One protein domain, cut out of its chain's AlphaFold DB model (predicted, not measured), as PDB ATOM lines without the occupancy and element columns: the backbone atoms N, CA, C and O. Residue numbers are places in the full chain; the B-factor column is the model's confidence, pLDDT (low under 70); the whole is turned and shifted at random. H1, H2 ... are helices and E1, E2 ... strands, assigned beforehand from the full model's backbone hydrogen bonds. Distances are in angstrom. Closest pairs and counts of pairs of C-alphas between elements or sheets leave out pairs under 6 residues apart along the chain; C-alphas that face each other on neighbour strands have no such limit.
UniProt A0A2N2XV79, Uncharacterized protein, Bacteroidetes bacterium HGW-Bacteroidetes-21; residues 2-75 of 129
ATOM      1  N   GLY A   2      -0.595  -5.585  13.408       85.38
ATOM      2  CA  GLY A   2      -1.682  -6.499  13.014       85.38
ATOM      3  C   GLY A   2      -3.024  -5.780  12.852       85.38
ATOM      4  O   GLY A   2      -4.055  -6.296  13.268       85.38
ATOM      5  N   PHE A   3      -2.999  -4.547  12.338       90.25
ATOM      6  CA  PHE A   3      -4.202  -3.743  12.135       90.25
ATOM      7  C   PHE A   3      -4.956  -4.174  10.876       90.25
ATOM      8  O   PHE A   3      -4.357  -4.621   9.901       90.25
ATOM      9  N   SER A   4      -6.274  -3.991  10.896       91.81
ATOM     10  CA  SER A   4      -7.129  -4.087   9.715       91.81
ATOM     11  C   SER A   4      -7.629  -2.696   9.360       91.81
ATOM     12  O   SER A   4      -8.079  -1.967  10.242       91.81
ATOM     13  N   VAL A   5      -7.531  -2.336   8.084       91.69
ATOM     14  CA  VAL A   5      -7.932  -1.023   7.572       91.69
ATOM     15  C   VAL A   5      -9.075  -1.214   6.588       91.69
ATOM     16  O   VAL A   5      -9.029  -2.095   5.722       91.69
ATOM     17  N   TYR A   6     -10.110  -0.397   6.738       91.56
ATOM     18  CA  TYR A   6     -11.159  -0.270   5.745       91.56
ATOM     19  C   TYR A   6     -10.733   0.763   4.700       91.56
ATOM     20  O   TYR A   6     -10.341   1.872   5.043       91.56
ATOM     21  N   VAL A   7     -10.815   0.379   3.428       86.69
ATOM     22  CA  VAL A   7     -10.627   1.278   2.290       86.69
ATOM     23  C   VAL A   7     -11.780   1.020   1.340       86.69
ATOM     24  O   VAL A   7     -11.950  -0.090   0.823       86.69
ATOM     25  N   ASP A   8     -12.588   2.043   1.132       79.19
ATOM     26  CA  ASP A   8     -13.843   1.971   0.397       79.19
ATOM     27  C   ASP A   8     -13.674   1.492  -1.058       79.19
ATOM     28  O   ASP A   8     -14.495   0.716  -1.534       79.19
ATOM     29  N   TRP A   9     -12.591   1.837  -1.772       76.19
ATOM     30  CA  TRP A   9     -12.413   1.399  -3.177       76.19
ATOM     31  C   TRP A   9     -11.975  -0.060  -3.260       76.19
ATOM     32  O   TRP A   9     -12.064  -0.696  -4.309       76.19
ATOM     33  N   ILE A  10     -11.494  -0.611  -2.146       80.19
ATOM     34  CA  ILE A  10     -11.117  -2.017  -2.041       80.19
ATOM     35  C   ILE A  10     -12.334  -2.840  -1.622       80.19
ATOM     36  O   ILE A  10     -12.590  -3.890  -2.211       80.19
ATOM     37  N   LYS A  11     -13.068  -2.375  -0.606       80.25
ATOM     38  CA  LYS A  11     -14.128  -3.143   0.061       80.25
ATOM     39  C   LYS A  11     -15.517  -2.904  -0.521       80.25
ATOM     40  O   LYS A  11     -16.272  -3.862  -0.640       80.25
ATOM     41  N   ASP A  12     -15.810  -1.686  -0.964       80.44
ATOM     42  CA  ASP A  12     -17.127  -1.255  -1.433       80.44
ATOM     43  C   ASP A  12     -17.027  -0.617  -2.831       80.44
ATOM     44  O   ASP A  12     -17.470   0.501  -3.079       80.44
ATOM     45  N   ARG A  13     -16.476  -1.363  -3.800       76.81
ATOM     46  CA  ARG A  13     -16.295  -0.918  -5.206       76.81
ATOM     47  C   ARG A  13     -17.565  -0.408  -5.893       76.81
ATOM     48  O   ARG A  13     -17.475   0.293  -6.893       76.81
ATOM     49  N   LYS A  14     -18.737  -0.807  -5.399       74.44
ATOM     50  CA  LYS A  14     -20.045  -0.402  -5.934       74.44
ATOM     51  C   LYS A  14     -20.543   0.930  -5.359       74.44
ATOM     52  O   LYS A  14     -21.581   1.414  -5.798       74.44
ATOM     53  N   LEU A  15     -19.848   1.491  -4.369       77.81
ATOM     54  CA  LEU A  15     -20.200   2.762  -3.753       77.81
ATOM     55  C   LEU A  15     -19.874   3.907  -4.719       77.81
ATOM     56  O   LEU A  15     -18.710   4.207  -4.983       77.81
ATOM     57  N   ASP A  16     -20.914   4.548  -5.247       76.19
ATOM     58  CA  ASP A  16     -20.779   5.734  -6.088       76.19
ATOM     59  C   ASP A  16     -20.529   6.970  -5.208       76.19
ATOM     60  O   ASP A  16     -21.440   7.496  -4.564       76.19
ATOM     61  N   ARG A  17     -19.271   7.415  -5.163       72.19
ATOM     62  CA  ARG A  17     -18.823   8.560  -4.347       72.19
ATOM     63  C   ARG A  17     -19.109   9.905  -4.983       72.19
ATOM     64  O   ARG A  17     -19.107  10.910  -4.281       72.19
ATOM     65  N   SER A  18     -19.369   9.922  -6.288       77.00
ATOM     66  CA  SER A  18     -19.737  11.153  -6.991       77.00
ATOM     67  C   SER A  18     -21.129  11.644  -6.582       77.00
ATOM     68  O   SER A  18     -21.468  12.805  -6.789       77.00
ATOM     69  N   LYS A  19     -21.936  10.767  -5.967       78.25
ATOM     70  CA  LYS A  19     -23.311  11.056  -5.571       78.25
ATOM     71  C   LYS A  19     -23.446  11.190  -4.067       78.25
ATOM     72  O   LYS A  19     -23.356  10.210  -3.330       78.25
ATOM     73  N   ILE A  20     -23.804  12.392  -3.629       81.94
ATOM     74  CA  ILE A  20     -24.289  12.640  -2.272       81.94
ATOM     75  C   ILE A  20     -25.677  12.002  -2.145       81.94
ATOM     76  O   ILE A  20     -26.677  12.548  -2.608       81.94
ATOM     77  N   SER A  21     -25.744  10.815  -1.542       87.56
ATOM     78  CA  SER A  21     -26.999  10.095  -1.318       87.56
ATOM     79  C   SER A  21     -27.113   9.610   0.124       87.56
ATOM     80  O   SER A  21     -26.109   9.355   0.797       87.56
ATOM     81  N   LYS A  22     -28.351   9.444   0.605       89.25
ATOM     82  CA  LYS A  22     -28.613   8.882   1.941       89.25
ATOM     83  C   LYS A  22     -28.068   7.459   2.067       89.25
ATOM     84  O   LYS A  22     -27.629   7.075   3.142       89.25
ATOM     85  N   GLN A  23     -28.080   6.703   0.973       88.88
ATOM     86  CA  GLN A  23     -27.567   5.341   0.893       88.88
ATOM     87  C   GLN A  23     -26.043   5.317   1.049       88.88
ATOM     88  O   GLN A  23     -25.537   4.573   1.885       88.88
ATOM     89  N   THR A  24     -25.321   6.174   0.314       87.81
ATOM     90  CA  THR A  24     -23.859   6.314   0.438       87.81
ATOM     91  C   THR A  24     -23.477   6.735   1.855       87.81
ATOM     92  O   THR A  24     -22.627   6.107   2.480       87.81
ATOM     93  N   ALA A  25     -24.174   7.732   2.408       90.50
ATOM     94  CA  ALA A  25     -23.958   8.174   3.781       90.50
ATOM     95  C   ALA A  25     -24.224   7.053   4.802       90.50
ATOM     96  O   ALA A  25     -23.445   6.880   5.733       90.50
ATOM     97  N   ALA A  26     -25.297   6.271   4.641       91.06
ATOM     98  CA  ALA A  26     -25.607   5.159   5.540       91.06
ATOM     99  C   ALA A  26     -24.508   4.085   5.527       91.06
ATOM    100  O   ALA A  26     -24.081   3.650   6.594       91.06
ATOM    101  N   ALA A  27     -24.005   3.728   4.342       90.38
ATOM    102  CA  ALA A  27     -22.901   2.783   4.209       90.38
ATOM    103  C   ALA A  27     -21.627   3.297   4.902       90.38
ATOM    104  O   ALA A  27     -21.034   2.583   5.707       90.38
ATOM    105  N   LEU A  28     -21.237   4.556   4.668       91.62
ATOM    106  CA  LEU A  28     -20.063   5.146   5.323       91.62
ATOM    107  C   LEU A  28     -20.218   5.202   6.852       91.62
ATOM    108  O   LEU A  28     -19.276   4.870   7.569       91.62
ATOM    109  N   LYS A  29     -21.410   5.538   7.369       93.81
ATOM    110  CA  LYS A  29     -21.685   5.503   8.818       93.81
ATOM    111  C   LYS A  29     -21.480   4.119   9.407       93.81
ATOM    112  O   LYS A  29     -20.832   4.011  10.443       93.81
ATOM    113  N   GLU A  30     -22.011   3.088   8.756       94.38
ATOM    114  CA  GLU A  30     -21.861   1.706   9.209       94.38
ATOM    115  C   GLU A  30     -20.376   1.313   9.282       94.38
ATOM    116  O   GLU A  30     -19.917   0.761  10.283       94.38
ATOM    117  N   ARG A  31     -19.590   1.679   8.261       94.38
ATOM    118  CA  ARG A  31     -18.142   1.415   8.223       94.38
ATOM    119  C   ARG A  31     -17.374   2.175   9.299       94.38
ATOM    120  O   ARG A  31     -16.494   1.596   9.942       94.38
ATOM    121  N   MET A  32     -17.718   3.438   9.540       95.31
ATOM    122  CA  MET A  32     -17.106   4.238  10.604       95.31
ATOM    123  C   MET A  32     -17.459   3.698  11.995       95.31
ATOM    124  O   MET A  32     -16.580   3.601  12.843       95.31
ATOM    125  N   GLN A  33     -18.695   3.237  12.214       96.19
ATOM    126  CA  GLN A  33     -19.110   2.589  13.469       96.19
ATOM    127  C   GLN A  33     -18.378   1.267  13.741       96.19
ATOM    128  O   GLN A  33     -18.163   0.903  14.895       96.19
ATOM    129  N   GLN A  34     -17.974   0.554  12.690       95.50
ATOM    130  CA  GLN A  34     -17.153  -0.659  12.783       95.50
ATOM    131  C   GLN A  34     -15.654  -0.354  12.973       95.50
ATOM    132  O   GLN A  34     -14.861  -1.268  13.216       95.50
ATOM    133  N   SER A  35     -15.253   0.915  12.864       96.50
ATOM    134  CA  SER A  35     -13.861   1.359  12.903       96.50
ATOM    135  C   SER A  35     -13.513   2.010  14.243       96.50
ATOM    136  O   SER A  35     -14.333   2.657  14.886       96.50
ATOM    137  N   LYS A  36     -12.262   1.841  14.689       96.69
ATOM    138  CA  LYS A  36     -11.803   2.397  15.977       96.69
ATOM    139  C   LYS A  36     -11.333   3.847  15.889       96.69
ATOM    140  O   LYS A  36     -11.346   4.544  16.896       96.69
ATOM    141  N   CYS A  37     -10.875   4.272  14.720       96.75
ATOM    142  CA  CYS A  37     -10.403   5.624  14.458       96.75
ATOM    143  C   CYS A  37     -10.486   5.929  12.959       96.75
ATOM    144  O   CYS A  37     -10.491   5.002  12.144       96.75
ATOM    145  N   LEU A  38     -10.489   7.212  12.614       96.75
ATOM    146  CA  LEU A  38     -10.338   7.700  11.247       96.75
ATOM    147  C   LEU A  38      -8.912   8.213  11.046       96.75
ATOM    148  O   LEU A  38      -8.424   9.033  11.821       96.75
ATOM    149  N   PHE A  39      -8.256   7.727   9.995       95.19
ATOM    150  CA  PHE A  39      -7.041   8.338   9.467       95.19
ATOM    151  C   PHE A  39      -7.477   9.326   8.394       95.19
ATOM    152  O   PHE A  39      -7.916   8.926   7.317       95.19
ATOM    153  N   TYR A  40      -7.394  10.608   8.715       93.56
ATOM    154  CA  TYR A  40      -7.705  11.689   7.803       93.56
ATOM    155  C   TYR A  40      -6.486  11.935   6.911       93.56
ATOM    156  O   TYR A  40      -5.612  12.741   7.229       93.56
ATOM    157  N   ALA A  41      -6.392  11.134   5.848       89.88
ATOM    158  CA  ALA A  41      -5.278  11.170   4.913       89.88
ATOM    159  C   ALA A  41      -5.383  12.397   4.008       89.88
ATOM    160  O   ALA A  41      -6.364  12.560   3.279       89.88
ATOM    161  N   THR A  42      -4.381  13.256   4.073       84.56
ATOM    162  CA  THR A  42      -4.424  14.588   3.481       84.56
ATOM    163  C   THR A  42      -3.370  14.748   2.394       84.56
ATOM    164  O   THR A  42      -2.222  14.370   2.590       84.56
ATOM    165  N   SER A  43      -3.765  15.306   1.255       83.00
ATOM    166  CA  SER A  43      -2.919  15.656   0.110       83.00
ATOM    167  C   SER A  43      -3.460  16.924  -0.558       83.00
ATOM    168  O   SER A  43      -4.518  17.434  -0.170       83.00
ATOM    169  N   ASN A  44      -2.808  17.399  -1.618       77.25
ATOM    170  CA  ASN A  44      -3.261  18.569  -2.379       77.25
ATOM    171  C   ASN A  44      -4.692  18.458  -2.944       77.25
ATOM    172  O   ASN A  44      -5.355  19.469  -3.181       77.25
ATOM    173  N   ASN A  45      -5.228  17.242  -3.090       76.75
ATOM    174  CA  ASN A  45      -6.598  17.014  -3.559       76.75
ATOM    175  C   ASN A  45      -7.633  16.867  -2.426       76.75
ATOM    176  O   ASN A  45      -8.820  16.689  -2.706       76.75
ATOM    177  N   THR A  46      -7.235  16.955  -1.152       76.44
ATOM    178  CA  THR A  46      -8.145  16.778  -0.003       76.44
ATOM    179  C   THR A  46      -9.312  17.755  -0.005       76.44
ATOM    180  O   THR A  46     -10.439  17.365   0.298       76.44
ATOM    181  N   SER A  47      -9.071  19.007  -0.395       72.19
ATOM    182  CA  SER A  47     -10.101  20.051  -0.459       72.19
ATOM    183  C   SER A  47     -11.199  19.767  -1.492       72.19
ATOM    184  O   SER A  47     -12.295  20.314  -1.384       72.19
ATOM    185  N   GLN A  48     -10.945  18.886  -2.465       80.00
ATOM    186  CA  GLN A  48     -11.903  18.532  -3.515       80.00
ATOM    187  C   GLN A  48     -12.893  17.442  -3.073       80.00
ATOM    188  O   GLN A  48     -13.894  17.199  -3.751       80.00
ATOM    189  N   SER A  49     -12.645  16.772  -1.940       82.31
ATOM    190  CA  SER A  49     -13.525  15.711  -1.455       82.31
ATOM    191  C   SER A  49     -14.704  16.268  -0.662       82.31
ATOM    192  O   SER A  49     -14.567  16.726   0.469       82.31
ATOM    193  N   ILE A  50     -15.904  16.128  -1.224       86.06
ATOM    194  CA  ILE A  50     -17.172  16.459  -0.554       86.06
ATOM    195  C   ILE A  50     -17.471  15.569   0.664       86.06
ATOM    196  O   ILE A  50     -18.275  15.944   1.515       86.06
ATOM    197  N   TRP A  51     -16.854  14.384   0.742       89.56
ATOM    198  CA  TRP A  51     -17.101  13.413   1.810       89.56
ATOM    199  C   TRP A  51     -16.165  13.590   2.996       89.56
ATOM    200  O   TRP A  51     -16.604  13.392   4.124       89.56
ATOM    201  N   MET A  52     -14.923  14.024   2.774       90.75
ATOM    202  CA  MET A  52     -13.925  14.081   3.843       90.75
ATOM    203  C   MET A  52     -14.354  14.968   5.027       90.75
ATOM    204  O   MET A  52     -14.357  14.463   6.150       90.75
ATOM    205  N   PRO A  53     -14.821  16.225   4.846       90.69
ATOM    206  CA  PRO A  53     -15.304  17.030   5.973       90.69
ATOM    207  C   PRO A  53     -16.486  16.392   6.715       90.69
ATOM    208  O   PRO A  53     -16.636  16.550   7.926       90.69
ATOM    209  N   TRP A  54     -17.330  15.649   5.995       92.25
ATOM    210  CA  TRP A  54     -18.475  14.960   6.578       92.25
ATOM    211  C   TRP A  54     -18.058  13.727   7.393       92.25
ATOM    212  O   TRP A  54     -18.567  13.522   8.494       92.25
ATOM    213  N   GLU A  55     -17.111  12.933   6.888       94.50
ATOM    214  CA  GLU A  55     -16.516  11.793   7.598       94.50
ATOM    215  C   GLU A  55     -15.771  12.254   8.852       94.50
ATOM    216  O   GLU A  55     -15.925  11.645   9.911       94.50
ATOM    217  N   LEU A  56     -15.039  13.370   8.750       95.06
ATOM    218  CA  LEU A  56     -14.387  14.026   9.881       95.06
ATOM    219  C   LEU A  56     -15.398  14.362  10.973       95.06
ATOM    220  O   LEU A  56     -15.268  13.871  12.090       95.06
ATOM    221  N   GLY A  57     -16.432  15.141  10.641       95.38
ATOM    222  CA  GLY A  57     -17.437  15.555  11.620       95.38
ATOM    223  C   GLY A  57     -18.199  14.374  12.227       95.38
ATOM    224  O   GLY A  57     -18.504  14.379  13.418       95.38
ATOM    225  N   TYR A  58     -18.486  13.335  11.435       96.31
ATOM    226  CA  TYR A  58     -19.152  12.141  11.951       96.31
ATOM    227  C   TYR A  58     -18.261  11.347  12.909       96.31
ATOM    228  O   TYR A  58     -18.728  10.962  13.979       96.31
ATOM    229  N   MET A  59     -17.002  11.088  12.542       97.12
ATOM    230  CA  MET A  59     -16.100  10.311  13.392       97.12
ATOM    231  C   MET A  59     -15.716  11.076  14.660       97.12
ATOM    232  O   MET A  59     -15.687  10.488  15.745       97.12
ATOM    233  N   ASP A  60     -15.475  12.380  14.537       96.69
ATOM    234  CA  ASP A  60     -15.196  13.251  15.675       96.69
ATOM    235  C   ASP A  60     -16.366  13.230  16.674       96.69
ATOM    236  O   ASP A  60     -16.179  12.916  17.849       96.69
ATOM    237  N   GLY A  61     -17.603  13.379  16.187       96.88
ATOM    238  CA  GLY A  61     -18.804  13.252  17.017       96.88
ATOM    239  C   GLY A  61     -19.074  11.840  17.556       96.88
ATOM    240  O   GLY A  61     -19.750  11.696  18.575       96.88
ATOM    241  N   LEU A  62     -18.572  10.789  16.899       96.50
ATOM    242  CA  LEU A  62     -18.766   9.402  17.329       96.50
ATOM    243  C   LEU A  62     -17.871   9.042  18.520       96.50
ATOM    244  O   LEU A  62     -18.345   8.434  19.481       96.50
ATOM    245  N   ASN A  63     -16.575   9.347  18.441       94.62
ATOM    246  CA  ASN A  63     -15.623   8.993  19.498       94.62
ATOM    247  C   ASN A  63     -14.383   9.900  19.595       94.62
ATOM    248  O   ASN A  63     -13.492   9.598  20.394       94.62
ATOM    249  N   GLY A  64     -14.284  10.964  18.791       94.56
ATOM    250  CA  GLY A  64     -13.138  11.880  18.781       94.56
ATOM    251  C   GLY A  64     -11.816  11.242  18.339       94.56
ATOM    252  O   GLY A  64     -10.750  11.836  18.494       94.56
ATOM    253  N   LYS A  65     -11.828   9.999  17.833       96.00
ATOM    254  CA  LYS A  65     -10.613   9.280  17.427       96.00
ATOM    255  C   LYS A  65     -10.319   9.544  15.959       96.00
ATOM    256  O   LYS A  65     -10.460   8.663  15.111       96.00
ATOM    257  N   VAL A  66      -9.841  10.751  15.685       96.75
ATOM    258  CA  VAL A  66      -9.336  11.158  14.373       96.75
ATOM    259  C   VAL A  66      -7.851  11.493  14.478       96.75
ATOM    260  O   VAL A  66      -7.428  12.147  15.429       96.75
ATOM    261  N   VAL A  67      -7.066  11.021  13.510       95.62
ATOM    262  CA  VAL A  67      -5.670  11.434  13.327       95.62
ATOM    263  C   VAL A  67      -5.461  11.967  11.922       95.62
ATOM    264  O   VAL A  67      -5.971  11.389  10.963       95.62
ATOM    265  N   THR A  68      -4.697  13.044  11.786       93.69
ATOM    266  CA  THR A  68      -4.234  13.527  10.486       93.69
ATOM    267  C   THR A  68      -3.082  12.658   9.996       93.69
ATOM    268  O   THR A  68      -2.240  12.187  10.770       93.69
ATOM    269  N   PHE A  69      -3.072  12.393   8.695       89.94
ATOM    270  CA  PHE A  69      -2.022  11.617   8.051       89.94
ATOM    271  C   PHE A  69      -1.617  12.305   6.743       89.94
ATOM    272  O   PHE A  69      -2.177  11.986   5.692       89.94
ATOM    273  N   PRO A  70      -0.694  13.280   6.804       82.06
ATOM    274  CA  PRO A  70      -0.227  13.977   5.616       82.06
ATOM    275  C   PRO A  70       0.499  12.999   4.689       82.06
ATOM    276  O   PRO A  70       1.485  12.366   5.068       82.06
ATOM    277  N   LEU A  71      -0.022  12.864   3.475       80.56
ATOM    278  CA  LEU A  71       0.607  12.166   2.366       80.56
ATOM    279  C   LEU A  71       1.447  13.196   1.614       80.56
ATOM    280  O   LEU A  71       0.961  13.822   0.677       80.56
ATOM    281  N   LEU A  72       2.672  13.415   2.085       69.94
ATOM    282  CA  LEU A  72       3.646  14.244   1.382       69.94
ATOM    283  C   LEU A  72       4.204  13.435   0.205       69.94
ATOM    284  O   LEU A  72       4.685  12.318   0.411       69.94
ATOM    285  N   GLU A  73       4.122  13.973  -1.010       62.31
ATOM    286  CA  GLU A  73       4.953  13.502  -2.124       62.31
ATOM    287  C   GLU A  73       6.336  14.164  -2.009       62.31
ATOM    288  O   GLU A  73       6.435  15.306  -1.563       62.31
ATOM    289  N   ASP A  74       7.406  13.445  -2.375       58.72
ATOM    290  CA  ASP A  74       8.806  13.872  -2.163       58.72
ATOM    291  C   ASP A  74       9.149  15.235  -2.817       58.72
ATOM    292  O   ASP A  74      10.131  15.870  -2.431       58.72
ATOM    293  N   ASP A  75       8.319  15.700  -3.759       60.00
ATOM    294  CA  ASP A  75       8.529  16.900  -4.577       60.00
ATOM    295  C   ASP A  75       7.575  18.071  -4.230       60.00
ATOM    296  O   ASP A  75       7.608  19.116  -4.885       60.00
TER     297      ASP A  75
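Overview. This is residues 2 to 75 of the 129 residues of an uncharacterized protein of Bacteroidetes bacterium HGW-Bacteroidetes-21 (UniProt A0A2N2XV79). Two short parallel strands, E1 and E2, lie side by side as a narrow ribbon, with helix H3 packed on it as the crossover from one strand to the other. Helix H2 packs on H3 with residues 28 to 33 at a steep angle, while the small helix H1 keeps apart from the other named elements. The printed part has 74 residues, with three named helices and two named strands in the order H1, H2, E1, H3, E2, and its class is mixed, helices and strands. It is compact, with a radius of gyration of the C-alphas of 12.7 A and spans of 38 by 27 by 24 A.

Arrangement. H1, residues 8 to 11, is apart from H2, residues 22 to 33. H2 touches H3, residues 52 to 63, with its residues 28 to 33 alone; the closest C-alphas, of Met 32 and Met 59, are 6.8 A apart. Their lines stand at a steep tilt of 45 degrees, the same way. E1, residues 38 to 42, and E2, residues 66 to 70, are parallel neighbours at 25 degrees; N 40 and O 67, 2.8 A apart, are within hydrogen-bond range. E1, H3 and E2 form a strand-helix-strand unit, two parallel neighbour strands with a helix between, and its crossover is right-handed. The closest C-alphas of E1 and H3, of Leu 38 and Met 59, are 6.7 A apart; those of H3 and E2, of Asp 60 and Val 66, are 6.4 A apart. In H2 and H3 every O i to N i+4 pair is within hydrogen-bond range; H1 is too short for such a pair.

Along the chain. H1 begins at C-alpha 8, (-13.843, 1.971, 0.397), and is 5.1 A long. H2 measures 16.2 A, E1 11.9 A, H3 16.5 A and E2 12.9 A, which ends at C-alpha 70, (-0.227, 13.977, 5.616).

Size, cuts and confidence. The C-alphas farthest apart, of Lys 22 and Asp 75, are 38.6 A apart. The printed part has no cut and no long link. Residues 72 to 75 have pLDDT under 70.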